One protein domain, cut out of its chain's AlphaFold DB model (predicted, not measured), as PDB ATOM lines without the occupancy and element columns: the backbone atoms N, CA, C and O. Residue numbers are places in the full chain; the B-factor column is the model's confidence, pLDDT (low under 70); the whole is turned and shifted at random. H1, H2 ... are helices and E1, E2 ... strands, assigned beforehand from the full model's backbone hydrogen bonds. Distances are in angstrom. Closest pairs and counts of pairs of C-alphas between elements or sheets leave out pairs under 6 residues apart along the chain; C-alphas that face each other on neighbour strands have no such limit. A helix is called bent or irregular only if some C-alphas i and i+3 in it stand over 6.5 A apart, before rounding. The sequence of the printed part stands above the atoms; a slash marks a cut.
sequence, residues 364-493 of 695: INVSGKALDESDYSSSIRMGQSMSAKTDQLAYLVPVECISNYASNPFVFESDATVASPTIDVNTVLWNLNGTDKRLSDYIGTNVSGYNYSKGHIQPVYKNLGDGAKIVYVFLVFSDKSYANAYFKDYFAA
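This is residues 364 to 493 of the 695 residues of an uncharacterized protein of Firmicutes bacterium HGW-Firmicutes-16 (UniProt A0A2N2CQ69). A long hairpin, E8 and E9, runs through the core, and the shorter hairpin E1 and E2 covers part of it, a small sandwich with strands crossed at 44 degrees. Short E4 lies beside E9 near the hairpin's tip; toward the other end H2 and H3 pack together, and the small hairpin E5 and E6 packs on them, while two long loops, residues 396 to 409 and 413 to 427, join H1, E4 and E5. The printed part has 130 residues, with three named helices and nine named strands in the order E1 E2 E3 H1 E4 E5 E6 H2 E7 E8 E9 H3. The largest sheet has the order E4, E9, E8, all antiparallel, and the class is mixed, helices and strands. The whole is compact, with a radius of gyration of the C-alphas of 14.7 A, and elongated, spanning 47 by 30 by 25 A.

E1, residues 364 to 369, and E2, residues 375 to 381, form an antiparallel hairpin at 160 degrees, with N 366 and O 378 at 2.9 A. E3, residues 386 to 388, pairs with no named strand, and it and H1, residues 389 to 395, meet only through their link. E4, residues 410 to 412, is an edge strand antiparallel to the inner strand E9, residues 468 to 477, with N 412 and O 469 at 2.8 A. The other edge strand, E8, residues 455 to 465, forms a hairpin with E9 at 160 degrees, with N 460 and O 472 at 2.8 A. The sheet E1 E2 and the sheet E4 E9 E8 form a sandwich, two sheets face to face, 8.6 A centre to centre where they face each other; the closest C-alphas of E1 and E8 are those of Lys 369 and Tyr 461, 5.2 A apart. H1 is on the sheet E4 E9 E8, with the C-alphas of Tyr 395 and Leu 475 the closest to E9 at 5.3 A. E5, residues 428 to 432, and E6, residues 435 to 438, form an antiparallel hairpin at 152 degrees, with N 429 and O 437 at 2.8 A. H2, residues 439 to 443, is on the sheet E4 E9 E8 at a height of 8.9 A. Residues 446 to 448, which are E7, pair with residues 451 to 452, which pair in turn with residues 455 to 456 of E8. H3, residues 480 to 493, touches H2 with its residues 482 to 486 alone, the closest C-alphas being those of Tyr 442 and Tyr 482 at 5.4 A. H3 only grazes the sheet E4 E9 E8, and its closest C-alpha to E5 is Ala 493, 6.4 A from that of Trp 430. H1 and H3 are close but not clearly touching, about perpendicular at 80 degrees. Every O i to N i+4 pair is within hydrogen-bond range in H2 and H3, while H1 has 0 of 3 such pairs and 3 of 4 O i to N i+3 pairs.

E1 begins at C-alpha 364, (116.167, 125.671, 151.523), and E2 is 19.3 A long. H1 is 11.5 A long and neither bent nor irregular, but only just: C-alphas 389 and 392 are 6.0 A apart. E8 spans 31.8 A from C-alpha 455 at (111.691, 138.119, 143.680), and E9 spans 29.2 A. H3, 19.8 A long, ends at C-alpha 493, (121.282, 124.232, 130.486).

The two C-alphas farthest apart are those of Gly 434 and Asp 466, 47.9 A. The printed part has no cut. The links H1 to E4 and E4 to E5 are long, with 14 and 15 residues. The mean pLDDT of the printed part is 90.1, and residues 415 to 417 are under 70.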
ATOM      1  N   ILE A 364     114.840 125.567 150.917       92.88
ATOM      2  CA  ILE A 364     116.167 125.671 151.523       92.88
ATOM      3  C   ILE A 364     116.033 126.455 152.821       92.88
ATOM      4  O   ILE A 364     115.791 127.662 152.802       92.88
ATOM      5  N   ASN A 365     116.253 125.795 153.951       90.06
ATOM      6  CA  ASN A 365     116.339 126.479 155.235       90.06
ATOM      7  C   ASN A 365     117.714 127.144 155.383       90.06
ATOM      8  O   ASN A 365     118.743 126.481 155.540       90.06
ATOM      9  N   VAL A 366     117.732 128.476 155.326       87.44
ATOM     10  CA  VAL A 366     118.932 129.303 155.464       87.44
ATOM     11  C   VAL A 366     118.922 130.036 156.790       87.44
ATOM     12  O   VAL A 366     117.995 130.768 157.119       87.44
ATOM     13  N   SER A 367     120.015 129.884 157.530       88.31
ATOM     14  CA  SER A 367     120.293 130.628 158.752       88.31
ATOM     15  C   SER A 367     121.698 131.221 158.711       88.31
ATOM     16  O   SER A 367     122.612 130.661 158.094       88.31
ATOM     17  N   GLY A 368     121.880 132.372 159.347       86.31
ATOM     18  CA  GLY A 368     123.143 133.092 159.377       86.31
ATOM     19  C   GLY A 368     122.911 134.552 159.721       86.31
ATOM     20  O   GLY A 368     122.138 134.873 160.622       86.31
ATOM     21  N   LYS A 369     123.580 135.436 158.991       85.69
ATOM     22  CA  LYS A 369     123.458 136.876 159.175       85.69
ATOM     23  C   LYS A 369     123.250 137.585 157.835       85.69
ATOM     24  O   LYS A 369     123.845 137.182 156.833       85.69
ATOM     25  N   ALA A 370     122.423 138.624 157.807       84.69
ATOM     26  CA  ALA A 370     122.291 139.504 156.641       84.69
ATOM     27  C   ALA A 370     123.478 140.480 156.561       84.69
ATOM     28  O   ALA A 370     124.224 140.599 157.519       84.69
ATOM     29  N   LEU A 371     123.682 141.202 155.450       81.44
ATOM     30  CA  LEU A 371     124.851 142.097 155.279       81.44
ATOM     31  C   LEU A 371     125.004 143.188 156.353       81.44
ATOM     32  O   LEU A 371     126.108 143.687 156.553       81.44
ATOM     33  N   ASP A 372     123.915 143.570 157.016       83.00
ATOM     34  CA  ASP A 372     123.885 144.538 158.117       83.00
ATOM     35  C   ASP A 372     124.164 143.908 159.497       83.00
ATOM     36  O   ASP A 372     123.988 144.549 160.530       83.00
ATOM     37  N   GLU A 373     124.606 142.650 159.508       81.06
ATOM     38  CA  GLU A 373     124.919 141.829 160.680       81.06
ATOM     39  C   GLU A 373     123.728 141.441 161.575       81.06
ATOM     40  O   GLU A 373     123.903 140.841 162.647       81.06
ATOM     41  N   SER A 374     122.504 141.694 161.108       86.69
ATOM     42  CA  SER A 374     121.290 141.183 161.744       86.69
ATOM     43  C   SER A 374     121.182 139.661 161.603       86.69
ATOM     44  O   SER A 374     121.639 139.073 160.618       86.69
ATOM     45  N   ASP A 375     120.613 138.999 162.617       87.31
ATOM     46  CA  ASP A 375     120.299 137.571 162.533       87.31
ATOM     47  C   ASP A 375     119.289 137.313 161.420       87.31
ATOM     48  O   ASP A 375     118.253 137.970 161.334       87.31
ATOM     49  N   TYR A 376     119.607 136.338 160.575       82.31
ATOM     50  CA  TYR A 376     118.778 135.949 159.450       82.31
ATOM     51  C   TYR A 376     118.422 134.472 159.561       82.31
ATOM     52  O   TYR A 376     119.300 133.618 159.697       82.31
ATOM     53  N   SER A 377     117.128 134.180 159.478       87.12
ATOM     54  CA  SER A 377     116.588 132.833 159.336       87.12
ATOM     55  C   SER A 377     115.390 132.909 158.407       87.12
ATOM     56  O   SER A 377     114.455 133.663 158.672       87.12
ATOM     57  N   SER A 378     115.427 132.168 157.308       86.94
ATOM     58  CA  SER A 378     114.336 132.127 156.340       86.94
ATOM     59  C   SER A 378     114.360 130.820 155.561       86.94
ATOM     60  O   SER A 378     115.357 130.095 155.559       86.94
ATOM     61  N   SER A 379     113.265 130.550 154.870       92.00
ATOM     62  CA  SER A 379     113.123 129.411 153.980       92.00
ATOM     63  C   SER A 379     113.025 129.936 152.555       92.00
ATOM     64  O   SER A 379     112.137 130.720 152.223       92.00
ATOM     65  N   ILE A 380     113.966 129.530 151.710       92.12
ATOM     66  CA  ILE A 380     113.975 129.889 150.294       92.12
ATOM     67  C   ILE A 380     113.182 128.832 149.549       92.12
ATOM     68  O   ILE A 380     113.569 127.665 149.513       92.12
ATOM     69  N   ARG A 381     112.081 129.262 148.941       93.38
ATOM     70  CA  ARG A 381     111.248 128.424 148.086       93.38
ATOM     71  C   ARG A 381     112.042 127.915 146.886       93.38
ATOM     72  O   ARG A 381     112.644 128.713 146.162       93.38
ATOM     73  N   MET A 382     111.972 126.612 146.650       94.94
ATOM     74  CA  MET A 382     112.528 125.983 145.464       94.94
ATOM     75  C   MET A 382     111.429 125.688 144.429       94.94
ATOM     76  O   MET A 382     110.236 125.814 144.689       94.94
ATOM     77  N   GLY A 383     111.845 125.347 143.217       93.38
ATOM     78  CA  GLY A 383     110.995 125.033 142.073       93.38
ATOM     79  C   GLY A 383     110.784 123.537 141.855       93.38
ATOM     80  O   GLY A 383     110.465 123.124 140.742       93.38
ATOM     81  N   GLN A 384     111.057 122.702 142.856       93.19
ATOM     82  CA  GLN A 384     110.931 121.249 142.778       93.19
ATOM     83  C   GLN A 384     110.030 120.727 143.886       93.19
ATOM     84  O   GLN A 384     110.035 121.281 144.977       93.19
ATOM     85  N   SER A 385     109.313 119.638 143.619       94.75
ATOM     86  CA  SER A 385     108.634 118.837 144.652       94.75
ATOM     87  C   SER A 385     109.454 117.617 145.065       94.75
ATOM     88  O   SER A 385     109.165 116.986 146.071       94.75
ATOM     89  N   MET A 386     110.481 117.271 144.294       94.62
ATOM     90  CA  MET A 386     111.483 116.281 144.663       94.62
ATOM     91  C   MET A 386     112.832 116.971 144.567       94.62
ATOM     92  O   MET A 386     113.190 117.455 143.495       94.62
ATOM     93  N   SER A 387     113.551 117.058 145.679       93.56
ATOM     94  CA  SER A 387     114.836 117.745 145.734       93.56
ATOM     95  C   SER A 387     115.899 116.886 146.392       93.56
ATOM     96  O   SER A 387     115.645 116.118 147.321       93.56
ATOM     97  N   ALA A 388     117.125 117.039 145.914       90.31
ATOM     98  CA  ALA A 388     118.310 116.571 146.596       90.31
ATOM     99  C   ALA A 388     119.089 117.753 147.166       90.31
ATOM    100  O   ALA A 388     119.038 118.882 146.674       90.31
ATOM    101  N   LYS A 389     119.886 117.484 148.199       87.50
ATOM    102  CA  LYS A 389     120.714 118.490 148.874       87.50
ATOM    103  C   LYS A 389     121.583 119.333 147.931       87.50
ATOM    104  O   LYS A 389     121.861 120.492 148.224       87.50
ATOM    105  N   THR A 390     122.020 118.775 146.809       82.44
ATOM    106  CA  THR A 390     122.833 119.476 145.805       82.44
ATOM    107  C   THR A 390     122.078 120.532 145.027       82.44
ATOM    108  O   THR A 390     122.682 121.516 144.606       82.44
ATOM    109  N   ASP A 391     120.767 120.373 144.875       84.94
ATOM    110  CA  ASP A 391     119.941 121.263 144.056       84.94
ATOM    111  C   ASP A 391     119.870 122.667 144.653       84.94
ATOM    112  O   ASP A 391     119.578 123.637 143.959       84.94
ATOM    113  N   GLN A 392     120.220 122.796 145.935       88.38
ATOM    114  CA  GLN A 392     120.382 124.065 146.636       88.38
ATOM    115  C   GLN A 392     121.387 124.994 145.936       88.38
ATOM    116  O   GLN A 392     121.229 126.213 145.988       88.38
ATOM    117  N   LEU A 393     122.397 124.434 145.256       88.19
ATOM    118  CA  LEU A 393     123.404 125.202 144.518       88.19
ATOM    119  C   LEU A 393     122.804 125.962 143.333       88.19
ATOM    120  O   LEU A 393     123.287 127.045 143.012       88.19
ATOM    121  N   ALA A 394     121.730 125.443 142.729       91.31
ATOM    122  CA  ALA A 394     121.030 126.124 141.645       91.31
ATOM    123  C   ALA A 394     120.444 127.469 142.103       91.31
ATOM    124  O   ALA A 394     120.317 128.390 141.312       91.31
ATOM    125  N   TYR A 395     120.121 127.614 143.390       94.81
ATOM    126  CA  TYR A 395     119.501 128.822 143.944       94.81
ATOM    127  C   TYR A 395     120.519 129.862 144.402       94.81
ATOM    128  O   TYR A 395     120.145 130.875 144.990       94.81
ATOM    129  N   LEU A 396     121.806 129.653 144.137       95.25
ATOM    130  CA  LEU A 396     122.799 130.711 144.239       95.25
ATOM    131  C   LEU A 396     122.724 131.593 142.991       95.25
ATOM    132  O   LEU A 396     122.569 131.104 141.876       95.25
ATOM    133  N   VAL A 397     122.854 132.909 143.166       96.19
ATOM    134  CA  VAL A 397     122.981 133.834 142.035       96.19
ATOM    135  C   VAL A 397     124.173 133.390 141.177       96.19
ATOM    136  O   VAL A 397     125.280 133.306 141.725       96.19
ATOM    137  N   PRO A 398     123.976 133.131 139.868       94.88
ATOM    138  CA  PRO A 398     125.061 132.777 138.960       94.88
ATOM    139  C   PRO A 398     126.184 133.808 139.026       94.88
ATOM    140  O   PRO A 398     125.927 135.015 139.085       94.88
ATOM    141  N   VAL A 399     127.432 133.347 139.053       93.38
ATOM    142  CA  VAL A 399     128.591 134.224 139.275       93.38
ATOM    143  C   VAL A 399     128.726 135.282 138.181       93.38
ATOM    144  O   VAL A 399     129.134 136.406 138.452       93.38
ATOM    145  N   GLU A 400     128.292 134.968 136.963       93.44
ATOM    146  CA  GLU A 400     128.274 135.865 135.810       93.44
ATOM    147  C   GLU A 400     127.372 137.085 136.043       93.44
ATOM    148  O   GLU A 400     127.604 138.145 135.465       93.44
ATOM    149  N   CYS A 401     126.370 136.963 136.919       95.62
ATOM    150  CA  CYS A 401     125.509 138.068 137.328       95.62
ATOM    151  C   CYS A 401     126.123 138.944 138.425       95.62
ATOM    152  O   CYS A 401     125.526 139.967 138.754       95.62
ATOM    153  N   ILE A 402     127.267 138.579 139.017       95.12
ATOM    154  CA  ILE A 402     127.886 139.313 140.127       95.12
ATOM    155  C   ILE A 402     129.125 140.065 139.625       95.12
ATOM    156  O   ILE A 402     130.193 139.496 139.444       95.12
ATOM    157  N   SER A 403     129.018 141.382 139.433       91.12
ATOM    158  CA  SER A 403     130.080 142.156 138.765       91.12
ATOM    159  C   SER A 403     131.342 142.375 139.610       91.12
ATOM    160  O   SER A 403     132.402 142.672 139.063       91.12
ATOM    161  N   ASN A 404     131.240 142.298 140.940       91.50
ATOM    162  CA  ASN A 404     132.327 142.620 141.871       91.50
ATOM    163  C   ASN A 404     132.928 141.407 142.602       91.50
ATOM    164  O   ASN A 404     133.811 141.605 143.437       91.50
ATOM    165  N   TYR A 405     132.499 140.182 142.283       90.25
ATOM    166  CA  TYR A 405     133.017 138.949 142.886       90.25
ATOM    167  C   TYR A 405     133.211 137.852 141.838       90.25
ATOM    168  O   TYR A 405     132.456 137.760 140.881       90.25
ATOM    169  N   ALA A 406     134.232 137.014 142.032       89.06
ATOM    170  CA  ALA A 406     134.628 135.976 141.075       89.06
ATOM    171  C   ALA A 406     134.031 134.585 141.362       89.06
ATOM    172  O   ALA A 406     134.306 133.646 140.619       89.06
ATOM    173  N   SER A 407     133.260 134.426 142.441       92.25
ATOM    174  CA  SER A 407     132.599 133.169 142.811       92.25
ATOM    175  C   SER A 407     131.350 133.434 143.651       92.25
ATOM    176  O   SER A 407     131.223 134.501 144.250       92.25
ATOM    177  N   ASN A 408     130.451 132.453 143.729       92.81
ATOM    178  CA  ASN A 408     129.375 132.392 144.715       92.81
ATOM    179  C   ASN A 408     129.277 130.940 145.222       92.81
ATOM    180  O   ASN A 408     128.993 130.054 144.417       92.81
ATOM    181  N   PRO A 409     129.558 130.663 146.508       92.50
ATOM    182  CA  PRO A 409     129.886 131.619 147.568       92.50
ATOM    183  C   PRO A 409     131.267 132.274 147.404       92.50
ATOM    184  O   PRO A 409     132.113 131.815 146.633       92.50
ATOM    185  N   PHE A 410     131.509 133.346 148.155       89.06
ATOM    186  CA  PHE A 410     132.813 134.008 148.249       89.06
ATOM    187  C   PHE A 410     133.252 134.157 149.709       89.06
ATOM    188  O   PHE A 410     132.427 134.279 150.617       89.06
ATOM    189  N   VAL A 411     134.567 134.097 149.932       87.06
ATOM    190  CA  VAL A 411     135.195 134.086 151.262       87.06
ATOM    191  C   VAL A 411     135.972 135.381 151.481       87.06
ATOM    192  O   VAL A 411     136.652 135.863 150.576       87.06
ATOM    193  N   PHE A 412     135.881 135.924 152.692       81.06
ATOM    194  CA  PHE A 412     136.667 137.060 153.164       81.06
ATOM    195  C   PHE A 412     137.557 136.634 154.321       81.06
ATOM    196  O   PHE A 412     137.081 136.018 155.275       81.06
ATOM    197  N   GLU A 413     138.819 137.041 154.265       74.56
ATOM    198  CA  GLU A 413     139.777 136.925 155.363       74.56
ATOM    199  C   GLU A 413     139.679 138.172 156.256       74.56
ATOM    200  O   GLU A 413     139.919 139.262 155.746       74.56
ATOM    201  N   SER A 414     139.362 138.011 157.552       70.06
ATOM    202  CA  SER A 414     139.450 138.989 158.672       70.06
ATOM    203  C   SER A 414     138.876 140.407 158.476       70.06
ATOM    204  O   SER A 414     139.209 141.067 157.507       70.06
ATOM    205  N   ASP A 415     138.114 140.930 159.450       64.38
ATOM    206  CA  ASP A 415     137.721 142.344 159.712       64.38
ATOM    207  C   ASP A 415     137.234 143.237 158.541       64.38
ATOM    208  O   ASP A 415     136.837 144.386 158.749       64.38
ATOM    209  N   ALA A 416     137.229 142.738 157.309       65.62
ATOM    210  CA  ALA A 416     136.882 143.460 156.106       65.62
ATOM    211  C   ALA A 416     135.369 143.652 156.059       65.62
ATOM    212  O   ALA A 416     134.584 142.722 156.278       65.62
ATOM    213  N   THR A 417     134.948 144.873 155.747       69.25
ATOM    214  CA  THR A 417     133.552 145.148 155.428       69.25
ATOM    215  C   THR A 417     133.183 144.387 154.157       69.25
ATOM    216  O   THR A 417     133.781 144.587 153.100       69.25
ATOM    217  N   VAL A 418     132.193 143.497 154.261       71.25
ATOM    218  CA  VAL A 418     131.646 142.770 153.111       71.25
ATOM    219  C   VAL A 418     131.014 143.798 152.176       71.25
ATOM    220  O   VAL A 418     129.981 144.382 152.504       71.25
ATOM    221  N   ALA A 419     131.631 144.053 151.021       80.69
ATOM    222  CA  ALA A 419     131.032 144.950 150.044       80.69
ATOM    223  C   ALA A 419     129.753 144.309 149.486       80.69
ATOM    224  O   ALA A 419     129.732 143.127 149.133       80.69
ATOM    225  N   SER A 420     128.680 145.088 149.391       86.56
ATOM    226  CA  SER A 420     127.418 144.639 148.804       86.56
ATOM    227  C   SER A 420     127.647 144.059 147.392       86.56
ATOM    228  O   SER A 420     128.281 144.726 146.566       86.56
ATOM    229  N   PRO A 421     127.186 142.829 147.080       90.50
ATOM    230  CA  PRO A 421     127.260 142.295 145.723       90.50
ATOM    231  C   PRO A 421     126.489 143.187 144.743       90.50
ATOM    232  O   PRO A 421     125.371 143.624 145.023       90.50
ATOM    233  N   THR A 422     127.099 143.473 143.597       93.12
ATOM    234  CA  THR A 422     126.488 144.226 142.495       93.12
ATOM    235  C   THR A 422     125.940 143.235 141.484       93.12
ATOM    236  O   THR A 422     126.703 142.428 140.957       93.12
ATOM    237  N   ILE A 423     124.632 143.292 141.235       94.62
ATOM    238  CA  ILE A 423     123.928 142.298 140.426       94.62
ATOM    239  C   ILE A 423     123.559 142.884 139.062       94.62
ATOM    240  O   ILE A 423     122.812 143.861 138.997       94.62
ATOM    241  N   ASP A 424     124.016 142.247 137.985       94.75
ATOM    242  CA  ASP A 424     123.536 142.500 136.626       94.75
ATOM    243  C   ASP A 424     122.500 141.449 136.210       94.75
ATOM    244  O   ASP A 424     122.818 140.356 135.728       94.75
ATOM    245  N   VAL A 425     121.227 141.815 136.373       94.56
ATOM    246  CA  VAL A 425     120.086 140.967 136.006       94.56
ATOM    247  C   VAL A 425     119.878 140.825 134.499       94.56
ATOM    248  O   VAL A 425     119.113 139.964 134.072       94.56
ATOM    249  N   ASN A 426     120.537 141.646 133.679       95.00
ATOM    250  CA  ASN A 426     120.429 141.553 132.226       95.00
ATOM    251  C   ASN A 426     121.446 140.581 131.631       95.00
ATOM    252  O   ASN A 426     121.408 140.355 130.424       95.00
ATOM    253  N   THR A 427     122.326 139.990 132.436       93.44
ATOM    254  CA  THR A 427     123.240 138.935 131.990       93.44
ATOM    255  C   THR A 427     122.449 137.770 131.389       93.44
ATOM    256  O   THR A 427     121.465 137.311 131.973       93.44
ATOM    257  N   VAL A 428     122.854 137.314 130.198       95.12
ATOM    258  CA  VAL A 428     122.312 136.088 129.590       95.12
ATOM    259  C   VAL A 428     122.898 134.908 130.345       95.12
ATOM    260  O   VAL A 428     124.115 134.753 130.373       95.12
ATOM    261  N   LEU A 429     122.035 134.100 130.954       94.38
ATOM    262  CA  LEU A 429     122.439 132.916 131.703       94.38
ATOM    263  C   LEU A 429     122.626 131.717 130.771       94.38
ATOM    264  O   LEU A 429     123.602 130.983 130.878       94.38
ATOM    265  N   TRP A 430     121.702 131.540 129.829       95.00
ATOM    266  CA  TRP A 430     121.733 130.448 128.861       95.00
ATOM    267  C   TRP A 430     120.918 130.794 127.614       95.00
ATOM    268  O   TRP A 430     120.013 131.631 127.645       95.00
ATOM    269  N   ASN A 431     121.236 130.123 126.507       93.31
ATOM    270  CA  ASN A 431     120.433 130.139 125.291       93.31
ATOM    271  C   ASN A 431     119.745 128.778 125.149       93.31
ATOM    272  O   ASN A 431     120.409 127.763 124.949       93.31
ATOM    273  N   LEU A 432     118.418 128.757 125.275       90.50
ATOM    274  CA  LEU A 432     117.616 127.541 125.153       90.50
ATOM    275  C   LEU A 432     116.744 127.658 123.907       90.50
ATOM    276  O   LEU A 432     115.932 128.576 123.792       90.50
ATOM    277  N   ASN A 433     116.922 126.733 122.961       88.38
ATOM    278  CA  ASN A 433     116.165 126.685 121.705       88.38
ATOM    279  C   ASN A 433     116.161 128.024 120.934       88.38
ATOM    280  O   ASN A 433     115.132 128.449 120.411       88.38
ATOM    281  N   GLY A 434     117.304 128.719 120.889       89.44
ATOM    282  CA  GLY A 434     117.442 130.002 120.195       89.44
ATOM    283  C   GLY A 434     116.880 131.209 120.953       89.44
ATOM    284  O   GLY A 434     116.878 132.309 120.406       89.44
ATOM    285  N   THR A 435     116.431 131.029 122.196       93.75
ATOM    286  CA  THR A 435     115.955 132.113 123.065       93.75
ATOM    287  C   THR A 435     116.961 132.369 124.181       93.75
ATOM    288  O   THR A 435     117.265 131.468 124.964       93.75
ATOM    289  N   ASP A 436     117.457 133.603 124.268       96.19
ATOM    290  CA  ASP A 436     118.267 134.045 125.403       96.19
ATOM    291  C   ASP A 436     117.391 134.141 126.648       96.19
ATOM    292  O   ASP A 436     116.368 134.827 126.642       96.19
ATOM    293  N   LYS A 437     117.829 133.493 127.722       96.62
ATOM    294  CA  LYS A 437     117.229 133.604 129.046       96.62
ATOM    295  C   LYS A 437     118.140 134.426 129.939       96.62
ATOM    296  O   LYS A 437     119.346 134.177 130.020       96.62
ATOM    297  N   ARG A 438     117.571 135.423 130.599       96.81
ATOM    298  CA  ARG A 438     118.277 136.367 131.469       96.81
ATOM    299  C   ARG A 438     117.799 136.198 132.898       96.81
ATOM    300  O   ARG A 438     116.681 135.756 133.140       96.81
ATOM    301  N   LEU A 439     118.618 136.614 133.861       95.88
ATOM    302  CA  LEU A 439     118.214 136.571 135.266       95.88
ATOM    303  C   LEU A 439     116.923 137.387 135.518       95.88
ATOM    304  O   LEU A 439     116.055 136.971 136.288       95.88
ATOM    305  N   SER A 440     116.751 138.505 134.808       96.25
ATOM    306  CA  SER A 440     115.546 139.340 134.852       96.25
ATOM    307  C   SER A 440     114.266 138.635 134.388       96.25
ATOM    308  O   SER A 440     113.180 139.060 134.789       96.25
ATOM    309  N   ASP A 441     114.348 137.536 133.630       96.69
ATOM    310  CA  ASP A 441     113.163 136.755 133.254       96.69
ATOM    311  C   ASP A 441     112.514 136.101 134.484       96.69
ATOM    312  O   ASP A 441     111.281 136.026 134.565       96.69
ATOM    313  N   TYR A 442     113.337 135.722 135.469       96.25
ATOM    314  CA  TYR A 442     112.924 134.976 136.658       96.25
ATOM    315  C   TYR A 442     112.676 135.865 137.879       96.25
ATOM    316  O   TYR A 442     111.650 135.709 138.531       96.25
ATOM    317  N   ILE A 443     113.565 136.823 138.178       96.56
ATOM    318  CA  ILE A 443     113.413 137.711 139.352       96.56
ATOM    319  C   ILE A 443     112.866 139.103 139.006       96.56
ATOM    320  O   ILE A 443     112.432 139.830 139.895       96.56
ATOM    321  N   GLY A 444     112.793 139.464 137.723       96.25
ATOM    322  CA  GLY A 444     112.207 140.723 137.268       96.25
ATOM    323  C   GLY A 444     113.170 141.914 137.282       96.25
ATOM    324  O   GLY A 444     114.392 141.779 137.337       96.25
ATOM    325  N   THR A 445     112.605 143.116 137.194       94.38
ATOM    326  CA  THR A 445     113.349 144.385 137.173       94.38
ATOM    327  C   THR A 445     113.574 144.911 138.583       94.38
ATOM    328  O   THR A 445     112.725 144.711 139.452       94.38
ATOM    329  N   ASN A 446     114.683 145.620 138.807       95.06
ATOM    330  CA  ASN A 446     115.004 146.186 140.117       95.06
ATOM    331  C   ASN A 446     113.927 147.190 140.564       95.06
ATOM    332  O   ASN A 446     113.551 148.081 139.801       95.06
ATOM    333  N   VAL A 447     113.442 147.025 141.793       95.31
ATOM    334  CA  VAL A 447     112.482 147.924 142.446       95.31
ATOM    335  C   VAL A 447     113.213 148.814 143.450       95.31
ATOM    336  O   VAL A 447     113.065 150.032 143.418       95.31
ATOM    337  N   SER A 448     113.990 148.206 144.353       93.81
ATOM    338  CA  SER A 448     114.799 148.917 145.347       93.81
ATOM    339  C   SER A 448     115.814 147.980 146.000       93.81
ATOM    340  O   SER A 448     115.437 146.943 146.554       93.81
ATOM    341  N   GLY A 449     117.096 148.353 145.988       90.94
ATOM    342  CA  GLY A 449     118.164 147.548 146.589       90.94
ATOM    343  C   GLY A 449     118.204 146.146 145.977       90.94
ATOM    344  O   GLY A 449     118.356 146.013 144.766       90.94
ATOM    345  N   TYR A 450     118.024 145.111 146.799       93.50
ATOM    346  CA  TYR A 450     117.930 143.721 146.339       93.50
ATOM    347  C   TYR A 450     116.508 143.220 146.078       93.50
ATOM    348  O   TYR A 450     116.330 142.029 145.856       93.50
ATOM    349  N   ASN A 451     115.508 144.102 146.060       95.69
ATOM    350  CA  ASN A 451     114.133 143.749 145.716       95.69
ATOM    351  C   ASN A 451     113.875 143.972 144.226       95.69
ATOM    352  O   ASN A 451     114.184 145.037 143.682       95.69
ATOM    353  N   TYR A 452     113.253 142.985 143.592       96.38
ATOM    354  CA  TYR A 452     112.902 142.962 142.179       96.38
ATOM    355  C   TYR A 452     111.412 142.617 142.017       96.38
ATOM    356  O   TYR A 452     110.744 142.193 142.958       96.38
ATOM    357  N   SER A 453     110.849 142.833 140.829       96.81
ATOM    358  CA  SER A 453     109.400 142.699 140.619       96.81
ATOM    359  C   SER A 453     108.848 141.268 140.717       96.81
ATOM    360  O   SER A 453     107.636 141.114 140.846       96.81
ATOM    361  N   LYS A 454     109.699 140.236 140.662       96.88
ATOM    362  CA  LYS A 454     109.324 138.808 140.749       96.88
ATOM    363  C   LYS A 454     110.138 138.036 141.799       96.88
ATOM    364  O   LYS A 454     110.205 136.808 141.781       96.88
ATOM    365  N   GLY A 455     110.813 138.744 142.699       95.38
ATOM    366  CA  GLY A 455     111.691 138.119 143.680       95.38
ATOM    367  C   GLY A 455     112.654 139.100 144.323       95.38
ATOM    368  O   GLY A 455     112.556 140.313 144.159       95.38
ATOM    369  N   HIS A 456     113.610 138.573 145.066       94.44
ATOM    370  CA  HIS A 456     114.693 139.345 145.644       94.44
ATOM    371  C   HIS A 456     115.978 138.522 145.689       94.44
ATOM    372  O   HIS A 456     115.993 137.320 145.427       94.44
ATOM    373  N   ILE A 457     117.076 139.202 145.993       94.06
ATOM    374  CA  ILE A 457     118.370 138.570 146.221       94.06
ATOM    375  C   ILE A 457     118.695 138.658 147.700       94.06
ATOM    376  O   ILE A 457     118.564 139.718 148.311       94.06
ATOM    377  N   GLN A 458     119.152 137.544 148.257       92.06
ATOM    378  CA  GLN A 458     119.466 137.448 149.670       92.06
ATOM    379  C   GLN A 458     120.923 137.028 149.875       92.06
ATOM    380  O   GLN A 458     121.254 135.844 149.798       92.06
ATOM    381  N   PRO A 459     121.811 137.977 150.200       91.44
ATOM    382  CA  PRO A 459     123.110 137.651 150.755       91.44
ATOM    383  C   PRO A 459     122.952 137.141 152.197       91.44
ATOM    384  O   PRO A 459     122.308 137.791 153.026       91.44
ATOM    385  N   VAL A 460     123.556 135.996 152.497       90.12
ATOM    386  CA  VAL A 460     123.622 135.382 153.828       90.12
ATOM    387  C   VAL A 460     125.078 135.079 154.136       90.12
ATOM    388  O   VAL A 460     125.729 134.338 153.398       90.12
ATOM    389  N   TYR A 461     125.592 135.625 155.234       87.19
ATOM    390  CA  TYR A 461     126.946 135.338 155.681       87.19
ATOM    391  C   TYR A 461     126.979 134.371 156.868       87.19
ATOM    392  O   TYR A 461     126.094 134.361 157.729       87.19
ATOM    393  N   LYS A 462     128.032 133.550 156.908       86.94
ATOM    394  CA  LYS A 462     128.363 132.628 158.000       86.94
ATOM    395  C   LYS A 462     129.822 132.823 158.410       86.94
ATOM    396  O   LYS A 462     130.682 133.078 157.571       86.94
ATOM    397  N   ASN A 463     130.102 132.682 159.701       83.56
ATOM    398  CA  ASN A 463     131.469 132.724 160.218       83.56
ATOM    399  C   ASN A 463     132.119 131.343 160.050       83.56
ATOM    400  O   ASN A 463     131.522 130.343 160.448       83.56
ATOM    401  N   LEU A 464     133.323 131.286 159.475       78.38
ATOM    402  CA  LEU A 464     134.066 130.039 159.239       78.38
ATOM    403  C   LEU A 464     135.052 129.681 160.369       78.38
ATOM    404  O   LEU A 464     135.575 128.570 160.384       78.38
ATOM    405  N   GLY A 465     135.278 130.590 161.324       73.62
ATOM    406  CA  GLY A 465     136.381 130.504 162.293       73.62
ATOM    407  C   GLY A 465     137.559 131.394 161.879       73.62
ATOM    408  O   GLY A 465     137.590 131.884 160.755       73.62
ATOM    409  N   ASP A 466     138.479 131.685 162.805       75.00
ATOM    410  CA  ASP A 466     139.695 132.502 162.583       75.00
ATOM    411  C   ASP A 466     139.476 133.904 161.970       75.00
ATOM    412  O   ASP A 466     140.375 134.502 161.388       75.00
ATOM    413  N   GLY A 467     138.272 134.464 162.128       73.75
ATOM    414  CA  GLY A 467     137.900 135.770 161.573       73.75
ATOM    415  C   GLY A 467     137.485 135.740 160.097       73.75
ATOM    416  O   GLY A 467     137.103 136.782 159.564       73.75
ATOM    417  N   ALA A 468     137.501 134.574 159.444       81.94
ATOM    418  CA  ALA A 468     137.037 134.418 158.073       81.94
ATOM    419  C   ALA A 468     135.501 134.340 157.990       81.94
ATOM    420  O   ALA A 468     134.828 133.699 158.810       81.94
ATOM    421  N   LYS A 469     134.937 134.984 156.965       84.25
ATOM    422  CA  LYS A 469     133.496 135.003 156.665       84.25
ATOM    423  C   LYS A 469     133.256 134.374 155.294       84.25
ATOM    424  O   LYS A 469     134.001 134.645 154.360       84.25
ATOM    425  N   ILE A 470     132.193 133.587 155.152       88.81
ATOM    426  CA  ILE A 470     131.693 133.121 153.850       88.81
ATOM    427  C   ILE A 470     130.336 133.747 153.574       88.81
ATOM    428  O   ILE A 470     129.490 133.797 154.466       88.81
ATOM    429  N   VAL A 471     130.131 134.222 152.351       89.81
ATOM    430  CA  VAL A 471     128.879 134.839 151.913       89.81
ATOM    431  C   VAL A 471     128.296 134.026 150.771       89.81
ATOM    432  O   VAL A 471     128.953 133.797 149.758       89.81
ATOM    433  N   TYR A 472     127.049 133.615 150.956       93.19
ATOM    434  CA  TYR A 472     126.204 133.016 149.934       93.19
ATOM    435  C   TYR A 472     125.244 134.081 149.437       93.19
ATOM    436  O   TYR A 472     124.657 134.796 150.246       93.19
ATOM    437  N   VAL A 473     125.062 134.198 148.128       94.69
ATOM    438  CA  VAL A 473     124.075 135.117 147.554       94.69
ATOM    439  C   VAL A 473     122.991 134.286 146.894       94.69
ATOM    440  O   VAL A 473     123.235 133.688 145.850       94.69
ATOM    441  N   PHE A 474     121.819 134.225 147.516       95.25
ATOM    442  CA  PHE A 474     120.701 133.407 147.063       95.25
ATOM    443  C   PHE A 474     119.729 134.177 146.168       95.25
ATOM    444  O   PHE A 474     119.494 135.373 146.356       95.25
ATOM    445  N   LEU A 475     119.135 133.449 145.228       95.81
ATOM    446  CA  LEU A 475     117.935 133.817 144.493       95.81
ATOM    447  C   LEU A 475     116.712 133.452 145.328       95.81
ATOM    448  O   LEU A 475     116.570 132.308 145.754       95.81
ATOM    449  N   VAL A 476     115.816 134.415 145.532       94.50
ATOM    450  CA  VAL A 476     114.543 134.187 146.214       94.50
ATOM    451  C   VAL A 476     113.410 134.621 145.301       94.50
ATOM    452  O   VAL A 476     113.307 135.787 144.921       94.50
ATOM    453  N   PHE A 477     112.552 133.679 144.932       95.19
ATOM    454  CA  PHE A 477     111.443 133.919 144.015       95.19
ATOM    455  C   PHE A 477     110.197 134.368 144.775       95.19
ATOM    456  O   PHE A 477     109.924 133.882 145.871       95.19
ATOM    457  N   SER A 478     109.423 135.291 144.200       93.69
ATOM    458  CA  SER A 478     108.170 135.742 144.821       93.69
ATOM    459  C   SER A 478     107.047 134.711 144.713       93.69
ATOM    460  O   SER A 478     106.081 134.785 145.462       93.69
ATOM    461  N   ASP A 479     107.148 133.801 143.741       91.56
ATOM    462  CA  ASP A 479     106.132 132.798 143.444       91.56
ATOM    463  C   ASP A 479     106.755 131.475 142.960       91.56
ATOM    464  O   ASP A 479     107.868 131.465 142.424       91.56
ATOM    465  N   LYS A 480     106.026 130.361 143.129       91.38
ATOM    466  CA  LYS A 480     106.494 129.021 142.747       91.38
ATOM    467  C   LYS A 480     106.677 128.900 141.237       91.38
ATOM    468  O   LYS A 480     107.622 128.259 140.803       91.38
ATOM    469  N   SER A 481     105.855 129.579 140.434       92.31
ATOM    470  CA  SER A 481     105.959 129.552 138.970       92.31
ATOM    471  C   SER A 481     107.320 130.054 138.476       92.31
ATOM    472  O   SER A 481     107.911 129.462 137.572       92.31
ATOM    473  N   TYR A 482     107.873 131.094 139.110       95.31
ATOM    474  CA  TYR A 482     109.196 131.619 138.772       95.31
ATOM    475  C   TYR A 482     110.320 130.678 139.201       95.31
ATOM    476  O   TYR A 482     111.260 130.479 138.433       95.31
ATOM    477  N   ALA A 483     110.200 130.059 140.379       94.94
ATOM    478  CA  ALA A 483     111.148 129.048 140.839       94.94
ATOM    479  C   ALA A 483     111.127 127.807 139.926       94.94
ATOM    480  O   ALA A 483     112.181 127.335 139.500       94.94
ATOM    481  N   ASN A 484     109.934 127.328 139.556       93.94
ATOM    482  CA  ASN A 484     109.729 126.203 138.644       93.94
ATOM    483  C   ASN A 484     110.351 126.481 137.272       93.94
ATOM    484  O   ASN A 484     111.073 125.636 136.739       93.94
ATOM    485  N   ALA A 485     110.089 127.666 136.711       94.31
ATOM    486  CA  ALA A 485     110.637 128.083 135.425       94.31
ATOM    487  C   ALA A 485     112.167 128.204 135.469       94.31
ATOM    488  O   ALA A 485     112.841 127.724 134.558       94.31
ATOM    489  N   TYR A 486     112.709 128.809 136.532       95.94
ATOM    490  CA  TYR A 486     114.151 128.932 136.725       95.94
ATOM    491  C   TYR A 486     114.818 127.563 136.804       95.94
ATOM    492  O   TYR A 486     115.762 127.306 136.063       95.94
ATOM    493  N   PHE A 487     114.309 126.664 137.650       94.38
ATOM    494  CA  PHE A 487     114.926 125.355 137.820       94.38
ATOM    495  C   PHE A 487     114.849 124.503 136.556       94.38
ATOM    496  O   PHE A 487     115.833 123.863 136.196       94.38
ATOM    497  N   LYS A 488     113.716 124.524 135.849       93.06
ATOM    498  CA  LYS A 488     113.562 123.811 134.577       93.06
ATOM    499  C   LYS A 488     114.608 124.250 133.553       93.06
ATOM    500  O   LYS A 488     115.237 123.413 132.909       93.06
ATOM    501  N   ASP A 489     114.795 125.557 133.414       94.75
ATOM    502  CA  ASP A 489     115.746 126.120 132.465       94.75
ATOM    503  C   ASP A 489     117.206 125.899 132.917       94.75
ATOM    504  O   ASP A 489     118.050 125.529 132.100       94.75
ATOM    505  N   TYR A 490     117.491 126.031 134.220       92.56
ATOM    506  CA  TYR A 490     118.785 125.680 134.819       92.56
ATOM    507  C   TYR A 490     119.137 124.212 134.551       92.56
ATOM    508  O   TYR A 490     120.269 123.908 134.170       92.56
ATOM    509  N   PHE A 491     118.155 123.315 134.688       90.38
ATOM    510  CA  PHE A 491     118.321 121.892 134.425       90.38
ATOM    511  C   PHE A 491     118.616 121.607 132.958       90.38
ATOM    512  O   PHE A 491     119.551 120.872 132.642       90.38
ATOM    513  N   ALA A 492     117.867 122.235 132.051       90.69
ATOM    514  CA  ALA A 492     118.081 122.093 130.616       90.69
ATOM    515  C   ALA A 492     119.456 122.613 130.159       90.69
ATOM    516  O   ALA A 492     120.037 122.063 129.224       90.69
ATOM    517  N   ALA A 493     119.980 123.656 130.808       91.06
ATOM    518  CA  ALA A 493     121.282 124.232 130.486       91.06
ATOM    519  C   ALA A 493     122.464 123.436 131.071       91.06
ATOM    520  O   ALA A 493     123.527 123.400 130.452       91.06
TER     521      ALA A 493